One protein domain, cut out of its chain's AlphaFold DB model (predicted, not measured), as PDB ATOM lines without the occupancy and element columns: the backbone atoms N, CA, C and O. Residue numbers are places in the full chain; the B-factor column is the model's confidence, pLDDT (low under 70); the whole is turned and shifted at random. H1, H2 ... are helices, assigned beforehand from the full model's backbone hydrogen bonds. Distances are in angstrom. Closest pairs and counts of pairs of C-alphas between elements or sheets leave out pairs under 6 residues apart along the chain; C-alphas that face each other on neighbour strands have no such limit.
ATOM      1  N   PRO A  37      17.545  14.159  24.196       79.56
ATOM      2  CA  PRO A  37      18.928  14.461  24.530       79.56
ATOM      3  C   PRO A  37      19.724  14.672  23.239       79.56
ATOM      4  O   PRO A  37      19.495  13.992  22.239       79.56
ATOM      5  N   THR A  38      20.659  15.620  23.264       88.31
ATOM      6  CA  THR A  38      21.480  15.982  22.094       88.31
ATOM      7  C   THR A  38      22.960  15.693  22.308       88.31
ATOM      8  O   THR A  38      23.738  15.752  21.358       88.31
ATOM      9  N   LEU A  39      23.360  15.363  23.539       89.00
ATOM     10  CA  LEU A  39      24.748  15.164  23.926       89.00
ATOM     11  C   LEU A  39      24.944  13.830  24.647       89.00
ATOM     12  O   LEU A  39      24.059  13.383  25.374       89.00
ATOM     13  N   ARG A  40      26.128  13.239  24.496       89.62
ATOM     14  CA  ARG A  40      26.577  11.995  25.122       89.62
ATOM     15  C   ARG A  40      28.006  12.154  25.626       89.62
ATOM     16  O   ARG A  40      28.851  12.705  24.931       89.62
ATOM     17  N   CYS A  41      28.284  11.642  26.819       88.88
ATOM     18  CA  CYS A  41      29.650  11.458  27.303       88.88
ATOM     19  C   CYS A  41      30.274  10.225  26.613       88.88
ATOM     20  O   CYS A  41      29.714   9.142  26.764       88.88
ATOM     21  N   PRO A  42      31.397  10.346  25.878       85.50
ATOM     22  CA  PRO A  42      32.027   9.210  25.196       85.50
ATOM     23  C   PRO A  42      32.522   8.112  26.143       85.50
ATOM     24  O   PRO A  42      32.501   6.950  25.763       85.50
ATOM     25  N   GLU A  43      32.906   8.475  27.371       83.44
ATOM     26  CA  GLU A  43      33.477   7.544  28.354       83.44
ATOM     27  C   GLU A  43      32.405   6.665  29.020       83.44
ATOM     28  O   GLU A  43      32.544   5.454  29.104       83.44
ATOM     29  N   CYS A  44      31.298   7.261  29.487       83.00
ATOM     30  CA  CYS A  44      30.276   6.530  30.258       83.00
ATOM     31  C   CYS A  44      28.911   6.437  29.583       83.00
ATOM     32  O   CYS A  44      27.955   5.960  30.188       83.00
ATOM     33  N   LEU A  45      28.789   6.966  28.365       85.12
ATOM     34  CA  LEU A  45      27.594   6.909  27.522       85.12
ATOM     35  C   LEU A  45      26.341   7.598  28.092       85.12
ATOM     36  O   LEU A  45      25.297   7.594  27.437       85.12
ATOM     37  N   ASN A  46      26.447   8.261  29.250       82.94
ATOM     38  CA  ASN A  46      25.378   9.093  29.798       82.94
ATOM     39  C   ASN A  46      25.023  10.212  28.820       82.94
ATOM     40  O   ASN A  46      25.903  10.811  28.193       82.94
ATOM     41  N   VAL A  47      23.730  10.518  28.739       86.69
ATOM     42  CA  VAL A  47      23.194  11.528  27.829       86.69
ATOM     43  C   VAL A  47      22.683  12.756  28.552       86.69
ATOM     44  O   VAL A  47      22.214  12.703  29.688       86.69
ATOM     45  N   PHE A  48      22.774  13.887  27.864       86.81
ATOM     46  CA  PHE A  48      22.481  15.193  28.423       86.81
ATOM     47  C   PHE A  48      21.705  16.038  27.413       86.81
ATOM     48  O   PHE A  48      21.965  16.021  26.210       86.81
ATOM     49  N   PHE A  49      20.748  16.808  27.926       88.94
ATOM     50  CA  PHE A  49      19.937  17.733  27.127       88.94
ATOM     51  C   PHE A  49      20.674  19.041  26.836       88.94
ATOM     52  O   PHE A  49      20.435  19.681  25.820       88.94
ATOM     53  N   THR A  50      21.590  19.440  27.724       90.12
ATOM     54  CA  THR A  50      22.297  20.718  27.626       90.12
ATOM     55  C   THR A  50      23.789  20.564  27.875       90.12
ATOM     56  O   THR A  50      24.238  19.729  28.667       90.12
ATOM     57  N   TRP A  51      24.569  21.431  27.226       93.56
ATOM     58  CA  TRP A  51      26.023  21.478  27.379       93.56
ATOM     59  C   TRP A  51      26.453  21.736  28.824       93.56
ATOM     60  O   TRP A  51      27.432  21.158  29.287       93.56
ATOM     61  N   SER A  52      25.706  22.561  29.564       93.12
ATOM     62  CA  SER A  52      26.002  22.861  30.967       93.12
ATOM     63  C   SER A  52      25.877  21.624  31.860       93.12
ATOM     64  O   SER A  52      26.741  21.405  32.705       93.12
ATOM     65  N   ARG A  53      24.855  20.777  31.645       93.00
ATOM     66  CA  ARG A  53      24.691  19.516  32.394       93.00
ATOM     67  C   ARG A  53      25.806  18.521  32.077       93.00
ATOM     68  O   ARG A  53      26.373  17.952  33.003       93.00
ATOM     69  N   LEU A  54      26.166  18.375  30.800       92.38
ATOM     70  CA  LEU A  54      27.319  17.562  30.406       92.38
ATOM     71  C   LEU A  54      28.613  18.103  31.030       92.38
ATOM     72  O   LEU A  54      29.380  17.347  31.602       92.38
ATOM     73  N   THR A  55      28.851  19.413  30.981       93.38
ATOM     74  CA  THR A  55      30.053  20.040  31.554       93.38
ATOM     75  C   THR A  55      30.152  19.799  33.063       93.38
ATOM     76  O   THR A  55      31.227  19.468  33.561       93.38
ATOM     77  N   ALA A  56      29.040  19.927  33.796       92.31
ATOM     78  CA  ALA A  56      28.986  19.604  35.220       92.31
ATOM     79  C   ALA A  56      29.319  18.126  35.473       92.31
ATOM     80  O   ALA A  56      30.148  17.827  36.331       92.31
ATOM     81  N   HIS A  57      28.747  17.221  34.671       92.81
ATOM     82  CA  HIS A  57      29.064  15.794  34.708       92.81
ATOM     83  C   HIS A  57      30.550  15.522  34.458       92.81
ATOM     84  O   HIS A  57      31.179  14.846  35.266       92.81
ATOM     85  N   LEU A  58      31.138  16.072  33.391       92.50
ATOM     86  CA  LEU A  58      32.547  15.854  33.043       92.50
ATOM     87  C   LEU A  58      33.487  16.325  34.164       92.50
ATOM     88  O   LEU A  58      34.442  15.632  34.491       92.50
ATOM     89  N   ASN A  59      33.196  17.468  34.795       91.56
ATOM     90  CA  ASN A  59      33.993  17.964  35.923       91.56
ATOM     91  C   ASN A  59      33.850  17.097  37.183       91.56
ATOM     92  O   ASN A  59      34.838  16.897  37.880       91.56
ATOM     93  N   ALA A  60      32.647  16.598  37.482       91.06
ATOM     94  CA  ALA A  60      32.401  15.777  38.668       91.06
ATOM     95  C   ALA A  60      32.974  14.356  38.536       91.06
ATOM     96  O   ALA A  60      33.454  13.788  39.511       91.06
ATOM     97  N   SER A  61      32.916  13.795  37.330       88.62
ATOM     98  CA  SER A  61      33.346  12.425  37.030       88.62
ATOM     99  C   SER A  61      34.786  12.320  36.525       88.62
ATOM    100  O   SER A  61      35.317  11.222  36.430       88.62
ATOM    101  N   ALA A  62      35.414  13.448  36.179       89.44
ATOM    102  CA  ALA A  62      36.710  13.494  35.507       89.44
ATOM    103  C   ALA A  62      36.763  12.639  34.224       89.44
ATOM    104  O   ALA A  62      37.822  12.120  33.875       89.44
ATOM    105  N   HIS A  63      35.642  12.519  33.499       87.44
ATOM    106  CA  HIS A  63      35.549  11.820  32.209       87.44
ATOM    107  C   HIS A  63      36.202  12.625  31.075       87.44
ATOM    108  O   HIS A  63      35.553  13.060  30.125       87.44
ATOM    109  N   PHE A  64      37.508  12.833  31.193       86.50
ATOM    110  CA  PHE A  64      38.363  13.305  30.117       86.50
ATOM    111  C   PHE A  64      39.527  12.319  29.996       86.50
ATOM    112  O   PHE A  64      40.351  12.231  30.910       86.50
ATOM    113  N   SER A  65      39.613  11.575  28.895       83.25
ATOM    114  CA  SER A  65      40.713  10.623  28.694       83.25
ATOM    115  C   SER A  65      42.041  11.306  28.373       83.25
ATOM    116  O   SER A  65      43.091  10.778  28.725       83.25
ATOM    117  N   ALA A  66      42.018  12.491  27.756       92.75
ATOM    118  CA  ALA A  66      43.232  13.212  27.388       92.75
ATOM    119  C   ALA A  66      44.021  13.730  28.608       92.75
ATOM    120  O   ALA A  66      43.520  14.545  29.388       92.75
ATOM    121  N   ARG A  67      45.286  13.313  28.741       95.25
ATOM    122  CA  ARG A  67      46.220  13.786  29.782       95.25
ATOM    123  C   ARG A  67      47.567  14.174  29.192       95.25
ATOM    124  O   ARG A  67      48.158  13.372  28.478       95.25
ATOM    125  N   CYS A  68      48.069  15.366  29.507       96.62
ATOM    126  CA  CYS A  68      49.386  15.814  29.050       96.62
ATOM    127  C   CYS A  68      50.480  14.820  29.475       96.62
ATOM    128  O   CYS A  68      50.548  14.450  30.648       96.62
ATOM    129  N   VAL A  69      51.355  14.423  28.544       94.81
ATOM    130  CA  VAL A  69      52.460  13.491  28.840       94.81
ATOM    131  C   VAL A  69      53.472  14.110  29.805       94.81
ATOM    132  O   VAL A  69      53.993  13.418  30.674       94.81
ATOM    133  N   THR A  70      53.727  15.416  29.685       94.38
ATOM    134  CA  THR A  70      54.779  16.100  30.448       94.38
ATOM    135  C   THR A  70      54.356  16.447  31.873       94.38
ATOM    136  O   THR A  70      55.105  16.189  32.811       94.38
ATOM    137  N   CYS A  71      53.173  17.039  32.065       95.19
ATOM    138  CA  CYS A  71      52.728  17.494  33.391       95.19
ATOM    139  C   CYS A  71      51.582  16.677  34.000       95.19
ATOM    140  O   CYS A  71      51.180  16.955  35.129       95.19
ATOM    141  N   GLY A  72      51.018  15.710  33.271       93.69
ATOM    142  CA  GLY A  72      49.883  14.907  33.736       93.69
ATOM    143  C   GLY A  72      48.552  15.662  33.823       93.69
ATOM    144  O   GLY A  72      47.560  15.086  34.271       93.69
ATOM    145  N   GLU A  73      48.498  16.934  33.409       94.69
ATOM    146  CA  GLU A  73      47.276  17.735  33.466       94.69
ATOM    147  C   GLU A  73      46.187  17.152  32.559       94.69
ATOM    148  O   GLU A  73      46.428  16.782  31.406       94.69
ATOM    149  N   GLN A  74      44.966  17.083  33.089       94.75
ATOM    150  CA  GLN A  74      43.810  16.582  32.363       94.75
ATOM    151  C   GLN A  74      43.296  17.639  31.376       94.75
ATOM    152  O   GLN A  74      42.830  18.717  31.768       94.75
ATOM    153  N   LEU A  75      43.369  17.312  30.088       95.00
ATOM    154  CA  LEU A  75      43.039  18.223  29.002       95.00
ATOM    155  C   LEU A  75      41.532  18.226  28.750       95.00
ATOM    156  O   LEU A  75      40.896  17.178  28.627       95.00
ATOM    157  N   ARG A  76      40.943  19.421  28.670       94.38
ATOM    158  CA  ARG A  76      39.487  19.603  28.571       94.38
ATOM    159  C   ARG A  76      39.111  20.253  27.254       94.38
ATOM    160  O   ARG A  76      39.849  21.056  26.703       94.38
ATOM    161  N   CYS A  77      37.904  19.992  26.771       92.19
ATOM    162  CA  CYS A  77      37.396  20.603  25.540       92.19
ATOM    163  C   CYS A  77      37.011  22.089  25.677       92.19
ATOM    164  O   CYS A  77      36.450  22.682  24.758       92.19
ATOM    165  N   TYR A  78      37.296  22.704  26.827       90.31
ATOM    166  CA  TYR A  78      37.011  24.095  27.157       90.31
ATOM    167  C   TYR A  78      38.031  24.634  28.165       90.31
ATOM    168  O   TYR A  78      38.742  23.883  28.827       90.31
ATOM    169  N   GLY A  79      38.055  25.958  28.330       90.38
ATOM    170  CA  GLY A  79      38.897  26.611  29.332       90.38
ATOM    171  C   GLY A  79      40.377  26.707  28.929       90.38
ATOM    172  O   GLY A  79      40.685  26.683  27.734       90.38
ATOM    173  N   PRO A  80      41.285  26.917  29.899       89.50
ATOM    174  CA  PRO A  80      42.723  27.050  29.652       89.50
ATOM    175  C   PRO A  80      43.416  25.704  29.404       89.50
ATOM    176  O   PRO A  80      44.421  25.671  28.707       89.50
ATOM    177  N   THR A  81      42.845  24.596  29.886       92.50
ATOM    178  CA  THR A  81      43.405  23.242  29.727       92.50
ATOM    179  C   THR A  81      43.035  22.589  28.392       92.50
ATOM    180  O   THR A  81      43.204  21.386  28.203       92.50
ATOM    181  N   HIS A  82      42.512  23.371  27.446       93.88
ATOM    182  CA  HIS A  82      42.346  22.920  26.070       93.88
ATOM    183  C   HIS A  82      43.719  22.648  25.451       93.88
ATOM    184  O   HIS A  82      44.562  23.534  25.569       93.88
ATOM    185  N   PRO A  83      43.946  21.526  24.737       93.00
ATOM    186  CA  PRO A  83      45.258  21.139  24.223       93.00
ATOM    187  C   PRO A  83      46.023  22.288  23.570       93.00
ATOM    188  O   PRO A  83      47.065  22.655  24.074       93.00
ATOM    189  N   TYR A  84      45.463  22.977  22.569       90.69
ATOM    190  CA  TYR A  84      46.154  24.117  21.941       90.69
ATOM    191  C   TYR A  84      46.528  25.262  22.882       90.69
ATOM    192  O   TYR A  84      47.573  25.875  22.709       90.69
ATOM    193  N   ARG A  85      45.694  25.557  23.883       91.38
ATOM    194  CA  ARG A  85      45.993  26.603  24.870       91.38
ATOM    195  C   ARG A  85      47.024  26.127  25.884       91.38
ATOM    196  O   ARG A  85      47.865  26.915  26.296       91.38
ATOM    197  N   HIS A  86      46.962  24.855  26.255       94.06
ATOM    198  CA  HIS A  86      47.933  24.211  27.121       94.06
ATOM    199  C   HIS A  86      49.308  24.144  26.441       94.06
ATOM    200  O   HIS A  86      50.289  24.576  27.038       94.06
ATOM    201  N   GLU A  87      49.369  23.702  25.180       92.75
ATOM    202  CA  GLU A  87      50.580  23.695  24.347       92.75
ATOM    203  C   GLU A  87      51.185  25.097  24.269       92.75
ATOM    204  O   GLU A  87      52.342  25.301  24.615       92.75
ATOM    205  N   ALA A  88      50.366  26.084  23.904       89.44
ATOM    206  CA  ALA A  88      50.756  27.482  23.834       89.44
ATOM    207  C   ALA A  88      51.317  28.015  25.171       89.44
ATOM    208  O   ALA A  88      52.348  28.682  25.192       89.44
ATOM    209  N   ALA A  89      50.657  27.726  26.295       91.75
ATOM    210  CA  ALA A  89      51.032  28.271  27.600       91.75
ATOM    211  C   ALA A  89      52.248  27.584  28.241       91.75
ATOM    212  O   ALA A  89      52.960  28.217  29.017       91.75
ATOM    213  N   THR A  90      52.460  26.296  27.966       93.00
ATOM    214  CA  THR A  90      53.454  25.469  28.678       93.00
ATOM    215  C   THR A  90      54.603  24.994  27.795       93.00
ATOM    216  O   THR A  90      55.640  24.589  28.313       93.00
ATOM    217  N   GLY A  91      54.431  25.003  26.472       91.44
ATOM    218  CA  GLY A  91      55.337  24.346  25.535       91.44
ATOM    219  C   GLY A  91      55.281  22.814  25.586       91.44
ATOM    220  O   GLY A  91      56.039  22.164  24.871       91.44
ATOM    221  N   HIS A  92      54.411  22.213  26.407       94.19
ATOM    222  CA  HIS A  92      54.208  20.767  26.413       94.19
ATOM    223  C   HIS A  92      53.450  20.338  25.162       94.19
ATOM    224  O   HIS A  92      52.570  21.051  24.694       94.19
ATOM    225  N   PHE A  93      53.738  19.148  24.651       93.88
ATOM    226  CA  PHE A  93      53.063  18.586  23.488       93.88
ATOM    227  C   PHE A  93      52.799  17.100  23.702       93.88
ATOM    228  O   PHE A  93      53.522  16.415  24.424       93.88
ATOM    229  N   GLY A  94      51.751  16.606  23.050       95.94
ATOM    230  CA  GLY A  94      51.325  15.221  23.182       95.94
ATOM    231  C   GLY A  94      50.535  14.937  24.465       95.94
ATOM    232  O   GLY A  94      50.707  15.559  25.518       95.94
ATOM    233  N   PHE A  95      49.631  13.971  24.369       96.62
ATOM    234  CA  PHE A  95      48.812  13.508  25.485       96.62
ATOM    235  C   PHE A  95      48.532  12.006  25.382       96.62
ATOM    236  O   PHE A  95      48.535  11.433  24.294       96.62
ATOM    237  N   PHE A  96      48.272  11.362  26.514       92.44
ATOM    238  CA  PHE A  96      47.706  10.014  26.562       92.44
ATOM    239  C   PHE A  96      46.189  10.067  26.382       92.44
ATOM    240  O   PHE A  96      45.569  11.062  26.747       92.44
ATOM    241  N   GLY A  97      45.592   8.998  25.849       90.44
ATOM    242  CA  GLY A  97      44.142   8.878  25.670       90.44
ATOM    243  C   GLY A  97      43.610   9.512  24.381       90.44
ATOM    244  O   GLY A  97      44.314   9.599  23.372       90.44
ATOM    245  N   THR A  98      42.336   9.908  24.402       90.81
ATOM    246  CA  THR A  98      41.634  10.522  23.268       90.81
ATOM    247  C   THR A  98      41.116  11.894  23.684       90.81
ATOM    248  O   THR A  98      40.529  12.071  24.747       90.81
ATOM    249  N   PHE A  99      41.337  12.903  22.854       93.56
ATOM    250  CA  PHE A  99      40.819  14.239  23.095       93.56
ATOM    251  C   PHE A  99      39.515  14.452  22.328       93.56
ATOM    252  O   PHE A  99      39.490  14.391  21.105       93.56
ATOM    253  N   TYR A 100      38.430  14.736  23.038       92.25
ATOM    254  CA  TYR A 100      37.138  15.026  22.420       92.25
ATOM    255  C   TYR A 100      36.896  16.530  22.394       92.25
ATOM    256  O   TYR A 100      36.995  17.173  23.437       92.25
ATOM    257  N   ILE A 101      36.515  17.099  21.253       92.44
ATOM    258  CA  ILE A 101      36.025  18.480  21.151       92.44
ATOM    259  C   ILE A 101      34.503  18.539  21.298       92.44
ATOM    260  O   ILE A 101      33.821  17.526  21.309       92.44
ATOM    261  N   ARG A 102      33.925  19.741  21.413       92.62
ATOM    262  CA  ARG A 102      32.483  19.923  21.674       92.62
ATOM    263  C   ARG A 102      31.563  19.149  20.716       92.62
ATOM    264  O   ARG A 102      30.527  18.657  21.153       92.62
ATOM    265  N   THR A 103      31.908  19.072  19.435       90.75
ATOM    266  CA  THR A 103      31.117  18.369  18.413       90.75
ATOM    267  C   THR A 103      31.110  16.856  18.606       90.75
ATOM    268  O   THR A 103      30.073  16.246  18.374       90.75
ATOM    269  N   ASP A 104      32.196  16.290  19.133       90.38
ATOM    270  CA  ASP A 104      32.356  14.856  19.409       90.38
ATOM    271  C   ASP A 104      31.392  14.341  20.489       90.38
ATOM    272  O   ASP A 104      31.073  13.157  20.553       90.38
ATOM    273  N   TYR A 105      30.898  15.240  21.341       90.00
ATOM    274  CA  TYR A 105      29.905  14.913  22.361       90.00
ATOM    275  C   TYR A 105      28.476  14.906  21.819       90.00
ATOM    276  O   TYR A 105      27.563  14.603  22.583       90.00
ATOM    277  N   ARG A 106      28.220  15.287  20.562       88.75
ATOM    278  CA  ARG A 106      26.845  15.292  20.052       88.75
ATOM    279  C   ARG A 106      26.371  13.871  19.756       88.75
ATOM    280  O   ARG A 106      27.118  13.045  19.247       88.75
ATOM    281  N   LEU A 107      25.108  13.591  20.062       85.31
ATOM    282  CA  LEU A 107      24.490  12.287  19.793       85.31
ATOM    283  C   LEU A 107      24.313  12.011  18.298       85.31
ATOM    284  O   LEU A 107      24.369  10.859  17.887       85.31
ATOM    285  N   ASP A 108      24.108  13.062  17.505       80.94
ATOM    286  CA  ASP A 108      24.032  13.002  16.045       80.94
ATOM    287  C   ASP A 108      25.410  13.100  15.373       80.94
ATOM    288  O   ASP A 108      25.493  13.192  14.150       80.94
ATOM    289  N   HIS A 109      26.495  13.108  16.158       79.44
ATOM    290  CA  HIS A 109      27.838  13.097  15.604       79.44
ATOM    291  C   HIS A 109      28.166  11.707  15.042       79.44
ATOM    292  O   HIS A 109      27.926  10.708  15.731       79.44
ATOM    293  N   PRO A 110      28.731  11.614  13.824       70.56
ATOM    294  CA  PRO A 110      29.228  10.347  13.305       70.56
ATOM    295  C   PRO A 110      30.290   9.733  14.232       70.56
ATOM    296  O   PRO A 110      30.926  10.450  15.008       70.56
ATOM    297  N   PRO A 111      30.530   8.413  14.147       70.88
ATOM    298  CA  PRO A 111      31.561   7.729  14.922       70.88
ATOM    299  C   PRO A 111      32.959   8.006  14.338       70.88
ATOM    300  O   PRO A 111      33.694   7.082  14.000       70.88
ATOM    301  N   VAL A 112      33.317   9.280  14.184       76.94
ATOM    302  CA  VAL A 112      34.639   9.770  13.779       76.94
ATOM    303  C   VAL A 112      35.034  10.928  14.678       76.94
ATOM    304  O   VAL A 112      34.177  11.645  15.178       76.94
ATOM    305  N   LEU A 113      36.334  11.124  14.893       85.31
ATOM    306  CA  LEU A 113      36.804  12.300  15.624       85.31
ATOM    307  C   LEU A 113      36.611  13.519  14.723       85.31
ATOM    308  O   LEU A 113      37.128  13.549  13.606       85.31
ATOM    309  N   SER A 114      35.916  14.542  15.219       87.94
ATOM    310  CA  SER A 114      35.795  15.828  14.523       87.94
ATOM    311  C   SER A 114      37.162  16.443  14.248       87.94
ATOM    312  O   SER A 114      37.336  17.168  13.270       87.94
ATOM    313  N   HIS A 115      38.121  16.185  15.139       89.56
ATOM    314  CA  HIS A 115      39.486  16.652  15.014       89.56
ATOM    315  C   HIS A 115      40.455  15.468  14.869       89.56
ATOM    316  O   HIS A 115      40.499  14.624  15.773       89.56
ATOM    317  N   PRO A 116      41.243  15.397  13.777       91.69
ATOM    318  CA  PRO A 116      42.234  14.346  13.587       91.69
ATOM    319  C   PRO A 116      43.213  14.267  14.758       91.69
ATOM    320  O   PRO A 116      43.704  15.278  15.255       91.69
TER     321      PRO A 116
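AT A GLANCE: This is residues 37 to 116 of the 391 residues of a protein of Trypanosoma rangeli SC58 (UniProt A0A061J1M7). Little regular structure is seen: long loops make most of the body, with H1 and H3 in one half of its length, the opening loop of residues 37 to 47 between them, and H2 in the other half. A short antiparallel pairing of residues 67 to 68 with 95 to 96 ties the loops together near H2. The printed part has 80 residues, 23 of them in three named helices, H1, H2 and H3 in chain order, with no named strand; the class is all helix. It is compact, with a radius of gyration of the C-alphas of 12.6 A and spans of 38 by 26 by 17 A.

IN THESE COORDINATES: H1, residues 51 to 61, begins at C-alpha 51 (26.023, 21.478, 27.379) and is 15.1 A long. H2 is residues 83 to 90, 10.3 A. H3, residues 102 to 105, ends at C-alpha 105 (29.905, 14.913, 22.361).

HOW THE PARTS SIT: H1, H2 and H3 are apart from one another. In H1 and H2 every O i to N i+4 pair is within hydrogen-bond range; H3 is too short for one.

THE WHOLE: The C-alphas farthest apart, of Pro 37 and Gly 91, are 37.7 A apart. Both links are long; the printed part has no cut, and no printed residue is under 70 in pLDDT.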